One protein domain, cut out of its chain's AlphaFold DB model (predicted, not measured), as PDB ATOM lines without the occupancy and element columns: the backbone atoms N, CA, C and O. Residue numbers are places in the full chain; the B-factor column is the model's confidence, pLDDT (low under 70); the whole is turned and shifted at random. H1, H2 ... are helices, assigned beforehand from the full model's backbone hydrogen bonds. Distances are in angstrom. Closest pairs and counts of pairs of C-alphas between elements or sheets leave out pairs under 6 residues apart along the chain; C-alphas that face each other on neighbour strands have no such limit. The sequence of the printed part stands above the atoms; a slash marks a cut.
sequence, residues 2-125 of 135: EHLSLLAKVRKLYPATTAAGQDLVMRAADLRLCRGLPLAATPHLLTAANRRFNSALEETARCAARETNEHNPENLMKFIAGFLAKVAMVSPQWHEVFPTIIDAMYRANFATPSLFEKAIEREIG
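This is residues 2 to 125 of the 135 residues of an uncharacterized protein of Shimia isoporae (UniProt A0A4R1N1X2). A long helical hairpin, H2 and H3, is crossed on one side by H4 and H5, two helices side by side that run opposite ways. H1 packs on H4 near the first residues of H2, and H6 packs on H3 and H4 at the other edge. The printed part has 124 residues with six named helices, H1 to H6 in chain order, and no named strand; the class is all helix, with the helices mostly crossed. It is compact, with a radius of gyration of the C-alphas of 14.7 A, and flat, spanning 44 by 37 by 19 A.

H3, the longest helix, covers residues 43 to 68 and 37.4 A; C-alpha 43 is at (-47.696, 27.776, -6.198). H2 covers residues 15 to 35 and 30.5 A. H4 covers residues 73 to 88 and 22.2 A, H5 residues 98 to 110, and H6 residues 115 to 124. H1 covers residues 2 to 13, from C-alpha 2 at (-29.268, 65.044, 5.327).

H2 and H3 form a hairpin at a shallow tilt of 19 degrees; their closest C-alphas, Leu 24 and Ala 56, are 4.8 A apart. H4 touches H3 about perpendicular, at 76 degrees, closest at the C-alphas of Leu 76 and Ala 65, 6.6 A. H5 touches H2 at 81 degrees, about perpendicular, with C-alphas 100 and 28 closest at 6.3 A. H6 touches H3, closest at C-alphas 119 and 62, 5.0 A. H1 touches H4, closest at C-alphas 7 and 87, 6.5 A. In H1 to H6 every O i to N i+4 pair is within hydrogen-bond range.

The C-alphas farthest apart, Glu 2 and Ala 40, are 46.4 A apart. The printed part has no cut and no long link. Its mean pLDDT is 77.0; residues 3 to 7, 39 to 41, 90 to 96 and 107 to 125 are under 70.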
ATOM      1  N   GLU A   2     -27.875  64.830   4.875       70.69
ATOM      2  CA  GLU A   2     -29.268  65.044   5.327       70.69
ATOM      3  C   GLU A   2     -30.153  63.783   5.337       70.69
ATOM      4  O   GLU A   2     -30.986  63.601   6.218       70.69
ATOM      5  N   HIS A   3     -29.933  62.856   4.406       61.50
ATOM      6  CA  HIS A   3     -30.679  61.596   4.335       61.50
ATOM      7  C   HIS A   3     -30.421  60.669   5.538       61.50
ATOM      8  O   HIS A   3     -31.354  60.144   6.141       61.50
ATOM      9  N   LEU A   4     -29.161  60.515   5.953       65.50
ATOM     10  CA  LEU A   4     -28.814  59.683   7.112       65.50
ATOM     11  C   LEU A   4     -29.347  60.277   8.421       65.50
ATOM     12  O   LEU A   4     -29.794  59.537   9.298       65.50
ATOM     13  N   SER A   5     -29.358  61.608   8.543       69.62
ATOM     14  CA  SER A   5     -29.937  62.276   9.709       69.62
ATOM     15  C   SER A   5     -31.466  62.163   9.737       69.62
ATOM     16  O   SER A   5     -32.036  61.988  10.815       69.62
ATOM     17  N   LEU A   6     -32.138  62.176   8.579       68.81
ATOM     18  CA  LEU A   6     -33.573  61.896   8.470       68.81
ATOM     19  C   LEU A   6     -33.905  60.470   8.935       68.81
ATOM     20  O   LEU A   6     -34.810  60.297   9.749       68.81
ATOM     21  N   LEU A   7     -33.146  59.465   8.491       68.25
ATOM     22  CA  LEU A   7     -33.341  58.073   8.915       68.25
ATOM     23  C   LEU A   7     -33.121  57.899  10.424       68.25
ATOM     24  O   LEU A   7     -33.905  57.222  11.087       68.25
ATOM     25  N   ALA A   8     -32.082  58.526  10.981       74.62
ATOM     26  CA  ALA A   8     -31.811  58.487  12.416       74.62
ATOM     27  C   ALA A   8     -32.945  59.129  13.235       74.62
ATOM     28  O   ALA A   8     -33.341  58.591  14.268       74.62
ATOM     29  N   LYS A   9     -33.514  60.245  12.755       77.44
ATOM     30  CA  LYS A   9     -34.685  60.884  13.377       77.44
ATOM     31  C   LYS A   9     -35.912  59.978  13.328       77.44
ATOM     32  O   LYS A   9     -36.551  59.783  14.354       77.44
ATOM     33  N   VAL A  10     -36.214  59.405  12.163       77.06
ATOM     34  CA  VAL A  10     -37.351  58.490  11.986       77.06
ATOM     35  C   VAL A  10     -37.213  57.263  12.891       77.06
ATOM     36  O   VAL A  10     -38.155  56.947  13.605       77.06
ATOM     37  N   ARG A  11     -36.025  56.647  12.961       79.31
ATOM     38  CA  ARG A  11     -35.732  55.527  13.875       79.31
ATOM     39  C   ARG A  11     -35.917  55.876  15.345       79.31
ATOM     40  O   ARG A  11     -36.355  55.033  16.113       79.31
ATOM     41  N   LYS A  12     -35.549  57.095  15.746       86.56
ATOM     42  CA  LYS A  12     -35.702  57.548  17.133       86.56
ATOM     43  C   LYS A  12     -37.168  57.803  17.492       86.56
ATOM     44  O   LYS A  12     -37.551  57.546  18.625       86.56
ATOM     45  N   LEU A  13     -37.947  58.342  16.554       82.94
ATOM     46  CA  LEU A  13     -39.359  58.668  16.769       82.94
ATOM     47  C   LEU A  13     -40.261  57.434  16.669       82.94
ATOM     48  O   LEU A  13     -41.219  57.340  17.422       82.94
ATOM     49  N   TYR A  14     -39.934  56.504  15.769       88.06
ATOM     50  CA  TYR A  14     -40.749  55.330  15.449       88.06
ATOM     51  C   TYR A  14     -39.892  54.050  15.381       88.06
ATOM     52  O   TYR A  14     -39.687  53.490  14.292       88.06
ATOM     53  N   PRO A  15     -39.267  53.620  16.494       89.62
ATOM     54  CA  PRO A  15     -38.332  52.496  16.496       89.62
ATOM     55  C   PRO A  15     -38.984  51.165  16.097       89.62
ATOM     56  O   PRO A  15     -38.406  50.432  15.288       89.62
ATOM     57  N   ALA A  16     -40.181  50.857  16.604       89.00
ATOM     58  CA  ALA A  16     -40.878  49.609  16.306       89.00
ATOM     59  C   ALA A  16     -41.427  49.604  14.877       89.00
ATOM     60  O   ALA A  16     -41.196  48.640  14.146       89.00
ATOM     61  N   THR A  17     -42.057  50.698  14.427       89.94
ATOM     62  CA  THR A  17     -42.486  50.822  13.027       89.94
ATOM     63  C   THR A  17     -41.300  50.735  12.080       89.94
ATOM     64  O   THR A  17     -41.424  50.170  10.997       89.94
ATOM     65  N   THR A  18     -40.123  51.229  12.482       89.31
ATOM     66  CA  THR A  18     -38.930  51.100  11.645       89.31
ATOM     67  C   THR A  18     -38.459  49.663  11.502       89.31
ATOM     68  O   THR A  18     -38.167  49.243  10.382       89.31
ATOM     69  N   ALA A  19     -38.408  48.898  12.591       89.94
ATOM     70  CA  ALA A  19     -38.054  47.483  12.521       89.94
ATOM     71  C   ALA A  19     -39.076  46.681  11.692       89.94
ATOM     72  O   ALA A  19     -38.692  45.938  10.789       89.94
ATOM     73  N   ALA A  20     -40.374  46.892  11.933       89.94
ATOM     74  CA  ALA A  20     -41.445  46.224  11.192       89.94
ATOM     75  C   ALA A  20     -41.441  46.596   9.698       89.94
ATOM     76  O   ALA A  20     -41.520  45.721   8.837       89.94
ATOM     77  N   GLY A  21     -41.234  47.876   9.373       89.00
ATOM     78  CA  GLY A  21     -41.130  48.352   7.994       89.00
ATOM     79  C   GLY A  21     -39.931  47.768   7.238       89.00
ATOM     80  O   GLY A  21     -40.018  47.539   6.032       89.00
ATOM     81  N   GLN A  22     -38.822  47.475   7.930       88.31
ATOM     82  CA  GLN A  22     -37.692  46.752   7.337       88.31
ATOM     83  C   GLN A  22     -38.051  45.296   7.007       88.31
ATOM     84  O   GLN A  22     -37.729  44.842   5.906       88.31
ATOM     85  N   ASP A  23     -38.740  44.575   7.901       90.88
ATOM     86  CA  ASP A  23     -39.220  43.217   7.600       90.88
ATOM     87  C   ASP A  23     -40.222  43.225   6.441       90.88
ATOM     88  O   ASP A  23     -40.056  42.456   5.494       90.88
ATOM     89  N   LEU A  24     -41.176  44.165   6.430       89.56
ATOM     90  CA  LEU A  24     -42.131  44.343   5.334       89.56
ATOM     91  C   LEU A  24     -41.437  44.479   3.975       89.56
ATOM     92  O   LEU A  24     -41.846  43.843   3.004       89.56
ATOM     93  N   VAL A  25     -40.359  45.259   3.903       87.50
ATOM     94  CA  VAL A  25     -39.570  45.415   2.676       87.50
ATOM     95  C   VAL A  25     -38.887  44.117   2.255       87.50
ATOM     96  O   VAL A  25     -38.944  43.762   1.075       87.50
ATOM     97  N   MET A  26     -38.301  43.369   3.192       88.94
ATOM     98  CA  MET A  26     -37.732  42.051   2.886       88.94
ATOM     99  C   MET A  26     -38.808  41.089   2.365       88.94
ATOM    100  O   MET A  26     -38.598  40.411   1.361       88.94
ATOM    101  N   ARG A  27     -40.003  41.073   2.974       88.56
ATOM    102  CA  ARG A  27     -41.113  40.223   2.508       88.56
ATOM    103  C   ARG A  27     -41.674  40.665   1.163       88.56
ATOM    104  O   ARG A  27     -42.098  39.820   0.376       88.56
ATOM    105  N   ALA A  28     -41.670  41.964   0.876       86.12
ATOM    106  CA  ALA A  28     -42.058  42.491  -0.428       86.12
ATOM    107  C   ALA A  28     -41.083  42.034  -1.522       86.12
ATOM    108  O   ALA A  28     -41.521  41.647  -2.608       86.12
ATOM    109  N   ALA A  29     -39.779  42.020  -1.223       86.00
ATOM    110  CA  ALA A  29     -38.757  41.479  -2.116       86.00
ATOM    111  C   ALA A  29     -38.966  39.975  -2.365       86.00
ATOM    112  O   ALA A  29     -39.038  39.558  -3.522       86.00
ATOM    113  N   ASP A  30     -39.165  39.183  -1.305       86.56
ATOM    114  CA  ASP A  30     -39.458  37.744  -1.400       86.56
ATOM    115  C   ASP A  30     -40.692  37.471  -2.274       86.56
ATOM    116  O   ASP A  30     -40.682  36.595  -3.143       86.56
ATOM    117  N   LEU A  31     -41.767  38.242  -2.071       84.62
ATOM    118  CA  LEU A  31     -43.001  38.117  -2.839       84.62
ATOM    119  C   LEU A  31     -42.789  38.468  -4.314       84.62
ATOM    120  O   LEU A  31     -43.271  37.745  -5.188       84.62
ATOM    121  N   ARG A  32     -42.056  39.549  -4.600       83.69
ATOM    122  CA  ARG A  32     -41.708  39.948  -5.969       83.69
ATOM    123  C   ARG A  32     -40.894  38.859  -6.671       83.69
ATOM    124  O   ARG A  32     -41.229  38.507  -7.800       83.69
ATOM    125  N   LEU A  33     -39.888  38.293  -6.002       84.56
ATOM    126  CA  LEU A  33     -39.092  37.183  -6.534       84.56
ATOM    127  C   LEU A  33     -39.970  35.966  -6.837       84.56
ATOM    128  O   LEU A  33     -39.911  35.430  -7.940       84.56
ATOM    129  N   CYS A  34     -40.850  35.578  -5.909       82.69
ATOM    130  CA  CYS A  34     -41.760  34.446  -6.108       82.69
ATOM    131  C   CYS A  34     -42.739  34.663  -7.274       82.69
ATOM    132  O   CYS A  34     -43.047  33.710  -7.984       82.69
ATOM    133  N   ARG A  35     -43.212  35.898  -7.493       81.94
ATOM    134  CA  ARG A  35     -44.078  36.254  -8.634       81.94
ATOM    135  C   ARG A  35     -43.352  36.192  -9.982       81.94
ATOM    136  O   ARG A  35     -44.013  36.025 -11.000       81.94
ATOM    137  N   GLY A  36     -42.026  36.328  -9.991       80.38
ATOM    138  CA  GLY A  36     -41.198  36.181 -11.191       80.38
ATOM    139  C   GLY A  36     -40.919  34.727 -11.589       80.38
ATOM    140  O   GLY A  36     -40.392  34.492 -12.673       80.38
ATOM    141  N   LEU A  37     -41.255  33.751 -10.739       79.19
ATOM    142  CA  LEU A  37     -41.058  32.328 -11.021       79.19
ATOM    143  C   LEU A  37     -42.257  31.737 -11.789       79.19
ATOM    144  O   LEU A  37     -43.387  32.197 -11.613       79.19
ATOM    145  N   PRO A  38     -42.057  30.680 -12.600       75.25
ATOM    146  CA  PRO A  38     -43.153  30.005 -13.287       75.25
ATOM    147  C   PRO A  38     -44.197  29.461 -12.295       75.25
ATOM    148  O   PRO A  38     -43.911  28.546 -11.524       75.25
ATOM    149  N   LEU A  39     -45.427  29.990 -12.351       65.12
ATOM    150  CA  LEU A  39     -46.530  29.658 -11.431       65.12
ATOM    151  C   LEU A  39     -46.838  28.157 -11.338       65.12
ATOM    152  O   LEU A  39     -47.223  27.679 -10.277       65.12
ATOM    153  N   ALA A  40     -46.643  27.412 -12.428       61.88
ATOM    154  CA  ALA A  40     -46.851  25.966 -12.464       61.88
ATOM    155  C   ALA A  40     -45.859  25.186 -11.575       61.88
ATOM    156  O   ALA A  40     -46.161  24.071 -11.162       61.88
ATOM    157  N   ALA A  41     -44.697  25.766 -11.256       62.44
ATOM    158  CA  ALA A  41     -43.635  25.116 -10.489       62.44
ATOM    159  C   ALA A  41     -43.582  25.554  -9.012       62.44
ATOM    160  O   ALA A  41     -42.967  24.874  -8.192       62.44
ATOM    161  N   THR A  42     -44.205  26.679  -8.645       70.25
ATOM    162  CA  THR A  42     -43.997  27.320  -7.331       70.25
ATOM    163  C   THR A  42     -45.261  27.806  -6.594       70.25
ATOM    164  O   THR A  42     -45.151  28.723  -5.770       70.25
ATOM    165  N   PRO A  43     -46.465  27.215  -6.773       78.44
ATOM    166  CA  PRO A  43     -47.696  27.776  -6.198       78.44
ATOM    167  C   PRO A  43     -47.650  27.860  -4.663       78.44
ATOM    168  O   PRO A  43     -48.053  28.862  -4.076       78.44
ATOM    169  N   HIS A  44     -47.060  26.859  -4.003       84.38
ATOM    170  CA  HIS A  44     -46.879  26.832  -2.550       84.38
ATOM    171  C   HIS A  44     -45.915  27.921  -2.044       84.38
ATOM    172  O   HIS A  44     -46.161  28.516  -0.991       84.38
ATOM    173  N   LEU A  45     -44.853  28.233  -2.801       80.38
ATOM    174  CA  LEU A  45     -43.917  29.314  -2.469       80.38
ATOM    175  C   LEU A  45     -44.608  30.673  -2.571       80.38
ATOM    176  O   LEU A  45     -44.479  31.489  -1.659       80.38
ATOM    177  N   LEU A  46     -45.401  30.889  -3.624       81.19
ATOM    178  CA  LEU A  46     -46.166  32.119  -3.797       81.19
ATOM    179  C   LEU A  46     -47.206  32.299  -2.681       81.19
ATOM    180  O   LEU A  46     -47.332  33.392  -2.128       81.19
ATOM    181  N   THR A  47     -47.924  31.243  -2.294       85.19
ATOM    182  CA  THR A  47     -48.853  31.298  -1.155       85.19
ATOM    183  C   THR A  47     -48.127  31.638   0.148       85.19
ATOM    184  O   THR A  47     -48.585  32.500   0.900       85.19
ATOM    185  N   ALA A  48     -46.987  30.997   0.421       84.06
ATOM    186  CA  ALA A  48     -46.202  31.257   1.626       84.06
ATOM    187  C   ALA A  48     -45.605  32.674   1.650       84.06
ATOM    188  O   ALA A  48     -45.545  33.292   2.713       84.06
ATOM    189  N   ALA A  49     -45.165  33.192   0.499       84.62
ATOM    190  CA  ALA A  49     -44.648  34.549   0.367       84.62
ATOM    191  C   ALA A  49     -45.750  35.597   0.586       84.62
ATOM    192  O   ALA A  49     -45.549  36.530   1.357       84.62
ATOM    193  N   ASN A  50     -46.945  35.400   0.008       84.81
ATOM    194  CA  ASN A  50     -48.095  36.277   0.259       84.81
ATOM    195  C   ASN A  50     -48.484  36.298   1.744       84.81
ATOM    196  O   ASN A  50     -48.734  37.366   2.295       84.81
ATOM    197  N   ARG A  51     -48.505  35.135   2.412       86.69
ATOM    198  CA  ARG A  51     -48.832  35.053   3.844       86.69
ATOM    199  C   ARG A  51     -47.846  35.854   4.696       86.69
ATOM    200  O   ARG A  51     -48.271  36.685   5.487       86.69
ATOM    201  N   ARG A  52     -46.540  35.641   4.489       87.88
ATOM    202  CA  ARG A  52     -45.473  36.359   5.205       87.88
ATOM    203  C   ARG A  52     -45.523  37.865   4.955       87.88
ATOM    204  O   ARG A  52     -45.398  38.637   5.897       87.88
ATOM    205  N   PHE A  53     -45.750  38.270   3.709       88.12
ATOM    206  CA  PHE A  53     -45.903  39.673   3.344       88.12
ATOM    207  C   PHE A  53     -47.100  40.329   4.050       88.12
ATOM    208  O   PHE A  53     -46.942  41.384   4.657       88.12
ATOM    209  N   ASN A  54     -48.270  39.684   4.048       84.88
ATOM    210  CA  ASN A  54     -49.457  40.217   4.721       84.88
ATOM    211  C   ASN A  54     -49.266  40.321   6.241       84.88
ATOM    212  O   ASN A  54     -49.670  41.317   6.832       84.88
ATOM    213  N   SER A  55     -48.613  39.336   6.870       87.00
ATOM    214  CA  SER A  55     -48.279  39.406   8.299       87.00
ATOM    215  C   SER A  55     -47.336  40.568   8.618       87.00
ATOM    216  O   SER A  55     -47.565  41.279   9.591       87.00
ATOM    217  N   ALA A  56     -46.315  40.805   7.790       88.00
ATOM    218  CA  ALA A  56     -45.397  41.930   7.977       88.00
ATOM    219  C   ALA A  56     -46.085  43.289   7.759       88.00
ATOM    220  O   ALA A  56     -45.781  44.264   8.450       88.00
ATOM    221  N   LEU A  57     -47.039  43.358   6.826       87.31
ATOM    222  CA  LEU A  57     -47.844  44.558   6.593       87.31
ATOM    223  C   LEU A  57     -48.730  44.870   7.807       87.31
ATOM    224  O   LEU A  57     -48.781  46.019   8.242       87.31
ATOM    225  N   GLU A  58     -49.370  43.850   8.381       86.31
ATOM    226  CA  GLU A  58     -50.195  43.991   9.587       86.31
ATOM    227  C   GLU A  58     -49.362  44.430  10.792       86.31
ATOM    228  O   GLU A  58     -49.741  45.365  11.493       86.31
ATOM    229  N   GLU A  59     -48.197  43.815  11.002       88.25
ATOM    230  CA  GLU A  59     -47.280  44.185  12.084       88.25
ATOM    231  C   GLU A  59     -46.793  45.633  11.952       88.25
ATOM    232  O   GLU A  59     -46.742  46.376  12.932       88.25
ATOM    233  N   THR A  60     -46.485  46.063  10.725       90.12
ATOM    234  CA  THR A  60     -46.080  47.447  10.444       90.12
ATOM    235  C   THR A  60     -47.201  48.423  10.781       90.12
ATOM    236  O   THR A  60     -46.946  49.450  11.411       90.12
ATOM    237  N   ALA A  61     -48.440  48.092  10.406       86.38
ATOM    238  CA  ALA A  61     -49.606  48.907  10.721       86.38
ATOM    239  C   ALA A  61     -49.876  48.979  12.226       86.38
ATOM    240  O   ALA A  61     -50.116  50.063  12.750       86.38
ATOM    241  N   ARG A  62     -49.751  47.850  12.924       86.44
ATOM    242  CA  ARG A  62     -49.908  47.756  14.375       86.44
ATOM    243  C   ARG A  62     -48.891  48.624  15.116       86.44
ATOM    244  O   ARG A  62     -49.258  49.457  15.938       86.44
ATOM    245  N   CYS A  63     -47.612  48.480  14.769       89.12
ATOM    246  CA  CYS A  63     -46.547  49.291  15.353       89.12
ATOM    247  C   CYS A  63     -46.761  50.784  15.082       89.12
ATOM    248  O   CYS A  63     -46.591  51.592  15.990       89.12
ATOM    249  N   ALA A  64     -47.162  51.143  13.855       87.75
ATOM    250  CA  ALA A  64     -47.468  52.524  13.492       87.75
ATOM    251  C   ALA A  64     -48.616  53.093  14.334       87.75
ATOM    252  O   ALA A  64     -48.430  54.135  14.949       87.75
ATOM    253  N   ALA A  65     -49.743  52.383  14.434       86.94
ATOM    254  CA  ALA A  65     -50.894  52.815  15.225       86.94
ATOM    255  C   ALA A  65     -50.508  53.062  16.689       86.94
ATOM    256  O   ALA A  65     -50.851  54.101  17.252       86.94
ATOM    257  N   ARG A  66     -49.722  52.148  17.272       86.56
ATOM    258  CA  ARG A  66     -49.230  52.253  18.648       86.56
ATOM    259  C   ARG A  66     -48.304  53.448  18.867       86.56
ATOM    260  O   ARG A  66     -48.439  54.151  19.861       86.56
ATOM    261  N   GLU A  67     -47.341  53.665  17.972       90.19
ATOM    262  CA  GLU A  67     -46.336  54.725  18.138       90.19
ATOM    263  C   GLU A  67     -46.873  56.120  17.784       90.19
ATOM    264  O   GLU A  67     -46.398  57.110  18.340       90.19
ATOM    265  N   THR A  68     -47.864  56.223  16.894       84.62
ATOM    266  CA  THR A  68     -48.495  57.505  16.533       84.62
ATOM    267  C   THR A  68     -49.759  57.810  17.330       84.62
ATOM    268  O   THR A  68     -50.253  58.932  17.240       84.62
ATOM    269  N   ASN A  69     -50.302  56.832  18.066       84.31
ATOM    270  CA  ASN A  69     -51.633  56.892  18.674       84.31
ATOM    271  C   ASN A  69     -52.720  57.294  17.650       84.31
ATOM    272  O   ASN A  69     -53.579  58.131  17.925       84.31
ATOM    273  N   GLU A  70     -52.623  56.745  16.432       83.12
ATOM    274  CA  GLU A  70     -53.574  56.996  15.341       83.12
ATOM    275  C   GLU A  70     -54.572  55.841  15.256       83.12
ATOM    276  O   GLU A  70     -54.190  54.671  15.232       83.12
ATOM    277  N   HIS A  71     -55.853  56.186  15.186       79.38
ATOM    278  CA  HIS A  71     -56.969  55.239  15.196       79.38
ATOM    279  C   HIS A  71     -57.831  55.344  13.934       79.38
ATOM    280  O   HIS A  71     -58.765  54.568  13.754       79.38
ATOM    281  N   ASN A  72     -57.534  56.296  13.048       81.75
ATOM    282  CA  ASN A  72     -58.147  56.397  11.738       81.75
ATOM    283  C   ASN A  72     -57.334  55.577  10.703       81.75
ATOM    284  O   ASN A  72     -56.158  55.881  10.469       81.75
ATOM    285  N   PRO A  73     -57.944  54.577  10.034       79.12
ATOM    286  CA  PRO A  73     -57.261  53.728   9.051       79.12
ATOM    287  C   PRO A  73     -56.646  54.496   7.873       79.12
ATOM    288  O   PRO A  73     -55.559  54.158   7.402       79.12
ATOM    289  N   GLU A  74     -57.309  55.556   7.403       79.62
ATOM    290  CA  GLU A  74     -56.840  56.364   6.277       79.62
ATOM    291  C   GLU A  74     -55.598  57.181   6.659       79.62
ATOM    292  O   GLU A  74     -54.622  57.235   5.905       79.62
ATOM    293  N   ASN A  75     -55.598  57.783   7.851       79.56
ATOM    294  CA  ASN A  75     -54.435  58.495   8.374       79.56
ATOM    295  C   ASN A  75     -53.264  57.547   8.643       79.56
ATOM    296  O   ASN A  75     -52.125  57.881   8.320       79.56
ATOM    297  N   LEU A  76     -53.541  56.348   9.161       81.44
ATOM    298  CA  LEU A  76     -52.530  55.318   9.384       81.44
ATOM    299  C   LEU A  76     -51.886  54.875   8.061       81.44
ATOM    300  O   LEU A  76     -50.661  54.790   7.954       81.44
ATOM    301  N   MET A  77     -52.691  54.683   7.014       81.62
ATOM    302  CA  MET A  77     -52.205  54.382   5.667       81.62
ATOM    303  C   MET A  77     -51.337  55.521   5.106       81.62
ATOM    304  O   MET A  77     -50.246  55.262   4.590       81.62
ATOM    305  N   LYS A  78     -51.778  56.783   5.237       80.06
ATOM    306  CA  LYS A  78     -50.994  57.968   4.831       80.06
ATOM    307  C   LYS A  78     -49.666  58.044   5.584       80.06
ATOM    308  O   LYS A  78     -48.630  58.314   4.972       80.06
ATOM    309  N   PHE A  79     -49.684  57.775   6.889       84.88
ATOM    310  CA  PHE A  79     -48.486  57.743   7.719       84.88
ATOM    311  C   PHE A  79     -47.508  56.668   7.245       84.88
ATOM    312  O   PHE A  79     -46.352  56.991   6.983       84.88
ATOM    313  N   ILE A  80     -47.958  55.423   7.068       84.50
ATOM    314  CA  ILE A  80     -47.101  54.306   6.640       84.50
ATOM    315  C   ILE A  80     -46.523  54.569   5.247       84.50
ATOM    316  O   ILE A  80     -45.324  54.383   5.039       84.50
ATOM    317  N   ALA A  81     -47.327  55.071   4.305       81.62
ATOM    318  CA  ALA A  81     -46.851  55.423   2.969       81.62
ATOM    319  C   ALA A  81     -45.770  56.520   3.022       81.62
ATOM    320  O   ALA A  81     -44.709  56.385   2.406       81.62
ATOM    321  N   GLY A  82     -45.998  57.580   3.805       79.00
ATOM    322  CA  GLY A  82     -45.026  58.658   4.000       79.00
ATOM    323  C   GLY A  82     -43.765  58.214   4.750       79.00
ATOM    324  O   GLY A  82     -42.662  58.649   4.418       79.00
ATOM    325  N   PHE A  83     -43.911  57.329   5.737       84.31
ATOM    326  CA  PHE A  83     -42.813  56.697   6.463       84.31
ATOM    327  C   PHE A  83     -41.935  55.893   5.499       84.31
ATOM    328  O   PHE A  83     -40.737  56.159   5.388       84.31
ATOM    329  N   LEU A  84     -42.534  54.970   4.742       81.06
ATOM    330  CA  LEU A  84     -41.812  54.116   3.804       81.06
ATOM    331  C   LEU A  84     -41.127  54.951   2.715       81.06
ATOM    332  O   LEU A  84     -39.981  54.664   2.374       81.06
ATOM    333  N   ALA A  85     -41.766  56.017   2.219       77.19
ATOM    334  CA  ALA A  85     -41.174  56.907   1.220       77.19
ATOM    335  C   ALA A  85     -39.903  57.593   1.750       77.19
ATOM    336  O   ALA A  85     -38.875  57.608   1.074       77.19
ATOM    337  N   LYS A  86     -39.934  58.091   2.994       74.88
ATOM    338  CA  LYS A  86     -38.759  58.696   3.647       74.88
ATOM    339  C   LYS A  86     -37.613  57.701   3.818       74.88
ATOM    340  O   LYS A  86     -36.456  58.093   3.685       74.88
ATOM    341  N   VAL A  87     -37.909  56.429   4.096       72.19
ATOM    342  CA  VAL A  87     -36.876  55.384   4.192       72.19
ATOM    343  C   VAL A  87     -36.363  54.970   2.805       72.19
ATOM    344  O   VAL A  87     -35.166  54.749   2.636       72.19
ATOM    345  N   ALA A  88     -37.218  54.940   1.781       70.25
ATOM    346  CA  ALA A  88     -36.808  54.634   0.408       70.25
ATOM    347  C   ALA A  88     -35.855  55.692  -0.178       70.25
ATOM    348  O   ALA A  88     -34.894  55.338  -0.859       70.25
ATOM    349  N   MET A  89     -36.031  56.973   0.174       70.75
ATOM    350  CA  MET A  89     -35.113  58.051  -0.228       70.75
ATOM    351  C   MET A  89     -33.659  57.819   0.206       70.75
ATOM    352  O   MET A  89     -32.746  58.392  -0.383       70.75
ATOM    353  N   VAL A  90     -33.432  57.012   1.246       68.31
ATOM    354  CA  VAL A  90     -32.090  56.745   1.781       68.31
ATOM    355  C   VAL A  90     -31.565  55.355   1.414       68.31
ATOM    356  O   VAL A  90     -30.385  55.077   1.616       68.31
ATOM    357  N   SER A  91     -32.427  54.504   0.851       66.56
ATOM    358  CA  SER A  91     -32.143  53.119   0.476       66.56
ATOM    359  C   SER A  91     -32.628  52.872  -0.958       66.56
ATOM    360  O   SER A  91     -33.766  52.447  -1.149       66.56
ATOM    361  N   PRO A  92     -31.786  53.087  -1.988       64.25
ATOM    362  CA  PRO A  92     -32.200  53.036  -3.395       64.25
ATOM    363  C   PRO A  92     -32.876  51.721  -3.806       64.25
ATOM    364  O   PRO A  92     -33.808  51.727  -4.603       64.25
ATOM    365  N   GLN A  93     -32.447  50.612  -3.199       65.44
ATOM    366  CA  GLN A  93     -32.966  49.257  -3.418       65.44
ATOM    367  C   GLN A  93     -34.443  49.102  -3.003       65.44
ATOM    368  O   GLN A  93     -35.132  48.201  -3.470       65.44
ATOM    369  N   TRP A  94     -34.958  49.987  -2.142       69.00
ATOM    370  CA  TRP A  94     -36.348  49.946  -1.684       69.00
ATOM    371  C   TRP A  94     -37.329  50.469  -2.742       69.00
ATOM    372  O   TRP A  94     -38.504  50.100  -2.717       69.00
ATOM    373  N   HIS A  95     -36.867  51.274  -3.709       66.38
ATOM    374  CA  HIS A  95     -37.722  51.772  -4.792       66.38
ATOM    375  C   HIS A  95     -38.289  50.642  -5.658       66.38
ATOM    376  O   HIS A  95     -39.419  50.741  -6.128       66.38
ATOM    377  N   GLU A  96     -37.554  49.542  -5.836       69.00
ATOM    378  CA  GLU A  96     -37.995  48.422  -6.676       69.00
ATOM    379  C   GLU A  96     -39.132  47.607  -6.045       69.00
ATOM    380  O   GLU A  96     -39.927  46.978  -6.746       69.00
ATOM    381  N   VAL A  97     -39.245  47.618  -4.719       73.75
ATOM    382  CA  VAL A  97     -40.267  46.861  -3.980       73.75
ATOM    383  C   VAL A  97     -41.450  47.727  -3.551       73.75
ATOM    384  O   VAL A  97     -42.524  47.198  -3.256       73.75
ATOM    385  N   PHE A  98     -41.299  49.052  -3.603       73.38
ATOM    386  CA  PHE A  98     -42.328  50.026  -3.241       73.38
ATOM    387  C   PHE A  98     -43.668  49.818  -3.963       73.38
ATOM    388  O   PHE A  98     -44.695  49.793  -3.284       73.38
ATOM    389  N   PRO A  99     -43.711  49.570  -5.292       75.50
ATOM    390  CA  PRO A  99     -44.975  49.325  -5.985       75.50
ATOM    391  C   PRO A  99     -45.727  48.097  -5.459       75.50
ATOM    392  O   PRO A  99     -46.952  48.093  -5.444       75.50
ATOM    393  N   THR A 100     -45.008  47.069  -4.988       76.19
ATOM    394  CA  THR A 100     -45.625  45.856  -4.419       76.19
ATOM    395  C   THR A 100     -46.285  46.156  -3.075       76.19
ATOM    396  O   THR A 100     -47.380  45.668  -2.806       76.19
ATOM    397  N   ILE A 101     -45.639  46.987  -2.251       77.62
ATOM    398  CA  ILE A 101     -46.185  47.412  -0.959       77.62
ATOM    399  C   ILE A 101     -47.400  48.319  -1.174       77.62
ATOM    400  O   ILE A 101     -48.448  48.079  -0.585       77.62
ATOM    401  N   ILE A 102     -47.291  49.305  -2.067       76.06
ATOM    402  CA  ILE A 102     -48.375  50.247  -2.366       76.06
ATOM    403  C   ILE A 102     -49.593  49.539  -2.981       76.06
ATOM    404  O   ILE A 102     -50.704  49.762  -2.505       76.06
ATOM    405  N   ASP A 103     -49.417  48.642  -3.962       77.06
ATOM    406  CA  ASP A 103     -50.519  47.837  -4.530       77.06
ATOM    407  C   ASP A 103     -51.243  47.033  -3.441       77.06
ATOM    408  O   ASP A 103     -52.472  47.001  -3.387       77.06
ATOM    409  N   ALA A 104     -50.496  46.437  -2.510       73.81
ATOM    410  CA  ALA A 104     -51.096  45.711  -1.400       73.81
ATOM    411  C   ALA A 104     -51.829  46.616  -0.402       73.81
ATOM    412  O   ALA A 104     -52.912  46.248   0.050       73.81
ATOM    413  N   MET A 105     -51.280  47.790  -0.077       73.12
ATOM    414  CA  MET A 105     -51.942  48.772   0.790       73.12
ATOM    415  C   MET A 105     -53.260  49.253   0.169       73.12
ATOM    416  O   MET A 105     -54.278  49.286   0.857       73.12
ATOM    417  N   TYR A 106     -53.275  49.538  -1.139       70.50
ATOM    418  CA  TYR A 106     -54.500  49.887  -1.862       70.50
ATOM    419  C   TYR A 106     -55.527  48.753  -1.823       70.50
ATOM    420  O   TYR A 106     -56.679  48.981  -1.460       70.50
ATOM    421  N   ARG A 107     -55.126  47.513  -2.127       68.69
ATOM    422  CA  ARG A 107     -56.037  46.354  -2.059       68.69
ATOM    423  C   ARG A 107     -56.583  46.123  -0.651       68.69
ATOM    424  O   ARG A 107     -57.759  45.809  -0.510       68.69
ATOM    425  N   ALA A 108     -55.754  46.298   0.375       63.75
ATOM    426  CA  ALA A 108     -56.157  46.153   1.770       63.75
ATOM    427  C   ALA A 108     -57.180  47.215   2.209       63.75
ATOM    428  O   ALA A 108     -58.002  46.924   3.074       63.75
ATOM    429  N   ASN A 109     -57.158  48.408   1.606       60.72
ATOM    430  CA  ASN A 109     -58.112  49.483   1.884       60.72
ATOM    431  C   ASN A 109     -59.481  49.275   1.198       60.72
ATOM    432  O   ASN A 109     -60.495  49.743   1.698       60.72
ATOM    433  N   PHE A 110     -59.536  48.560   0.067       47.59
ATOM    434  CA  PHE A 110     -60.765  48.386  -0.727       47.59
ATOM    435  C   PHE A 110     -61.545  47.077  -0.460       47.59
ATOM    436  O   PHE A 110     -62.633  46.913  -1.007       47.59
ATOM    437  N   ALA A 111     -61.030  46.133   0.342       45.59
ATOM    438  CA  ALA A 111     -61.499  44.736   0.338       45.59
ATOM    439  C   ALA A 111     -62.270  44.229   1.589       45.59
ATOM    440  O   ALA A 111     -62.336  43.013   1.768       45.59
ATOM    441  N   THR A 112     -62.933  45.071   2.404       44.66
ATOM    442  CA  THR A 112     -63.629  44.703   3.688       44.66
ATOM    443  C   THR A 112     -62.677  44.403   4.871       44.66
ATOM    444  O   THR A 112     -61.485  44.228   4.618       44.66
ATOM    445  N   PRO A 113     -63.176  44.369   6.142       54.25
ATOM    446  CA  PRO A 113     -62.614  45.106   7.292       54.25
ATOM    447  C   PRO A 113     -61.113  45.264   7.151       54.25
ATOM    448  O   PRO A 113     -60.368  44.274   7.251       54.25
ATOM    449  N   SER A 114     -60.726  46.481   6.765       63.28
ATOM    450  CA  SER A 114     -59.415  46.742   6.192       63.28
ATOM    451  C   SER A 114     -58.341  46.226   7.146       63.28
ATOM    452  O   SER A 114     -58.480  46.256   8.367       63.28
ATOM    453  N   LEU A 115     -57.248  45.688   6.612       64.06
ATOM    454  CA  LEU A 115     -56.159  45.163   7.444       64.06
ATOM    455  C   LEU A 115     -55.637  46.227   8.441       64.06
ATOM    456  O   LEU A 115     -55.154  45.883   9.517       64.06
ATOM    457  N   PHE A 116     -55.828  47.508   8.107       67.44
ATOM    458  CA  PHE A 116     -55.617  48.663   8.976       67.44
ATOM    459  C   PHE A 116     -56.677  48.794  10.081       67.44
ATOM    460  O   PHE A 116     -56.293  48.963  11.232       67.44
ATOM    461  N   GLU A 117     -57.974  48.646   9.780       65.00
ATOM    462  CA  GLU A 117     -59.039  48.547  10.797       65.00
ATOM    463  C   GLU A 117     -58.761  47.418  11.791       65.00
ATOM    464  O   GLU A 117     -58.801  47.652  12.989       65.00
ATOM    465  N   LYS A 118     -58.368  46.227  11.323       67.06
ATOM    466  CA  LYS A 118     -58.023  45.102  12.214       67.06
ATOM    467  C   LYS A 118     -56.797  45.374  13.080       67.06
ATOM    468  O   LYS A 118     -56.744  44.929  14.224       67.06
ATOM    469  N   ALA A 119     -55.789  46.059  12.540       61.22
ATOM    470  CA  ALA A 119     -54.619  46.463  13.316       61.22
ATOM    471  C   ALA A 119     -55.008  47.475  14.405       61.22
ATOM    472  O   ALA A 119     -54.547  47.356  15.535       61.22
ATOM    473  N   ILE A 120     -55.909  48.406  14.084       59.06
ATOM    474  CA  ILE A 120     -56.471  49.376  15.027       59.06
ATOM    475  C   ILE A 120     -57.337  48.674  16.088       59.06
ATOM    476  O   ILE A 120     -57.133  48.908  17.272       59.06
ATOM    477  N   GLU A 121     -58.238  47.764  15.708       66.62
ATOM    478  CA  GLU A 121     -59.071  46.968  16.629       66.62
ATOM    479  C   GLU A 121     -58.225  46.159  17.622       66.62
ATOM    480  O   GLU A 121     -58.531  46.113  18.816       66.62
ATOM    481  N   ARG A 122     -57.135  45.549  17.137       65.50
ATOM    482  CA  ARG A 122     -56.196  44.768  17.956       65.50
ATOM    483  C   ARG A 122     -55.379  45.628  18.920       65.50
ATOM    484  O   ARG A 122     -55.065  45.142  20.000       65.50
ATOM    485  N   GLU A 123     -55.063  46.871  18.559       61.44
ATOM    486  CA  GLU A 123     -54.363  47.813  19.446       61.44
ATOM    487  C   GLU A 123     -55.301  48.497  20.449       61.44
ATOM    488  O   GLU A 123     -54.916  48.719  21.592       61.44
ATOM    489  N   ILE A 124     -56.539  48.808  20.050       51.06
ATOM    490  CA  ILE A 124     -57.548  49.429  20.924       51.06
ATOM    491  C   ILE A 124     -58.124  48.413  21.925       51.06
ATOM    492  O   ILE A 124     -58.623  48.799  22.979       51.06
ATOM    493  N   GLY A 125     -58.027  47.111  21.639       47.75
ATOM    494  CA  GLY A 125     -58.507  46.078  22.548       47.75
ATOM    495  C   GLY A 125     -60.029  45.980  22.585       47.75
ATOM    496  O   GLY A 125     -60.594  45.717  23.645       47.75
TER     497      GLY A 125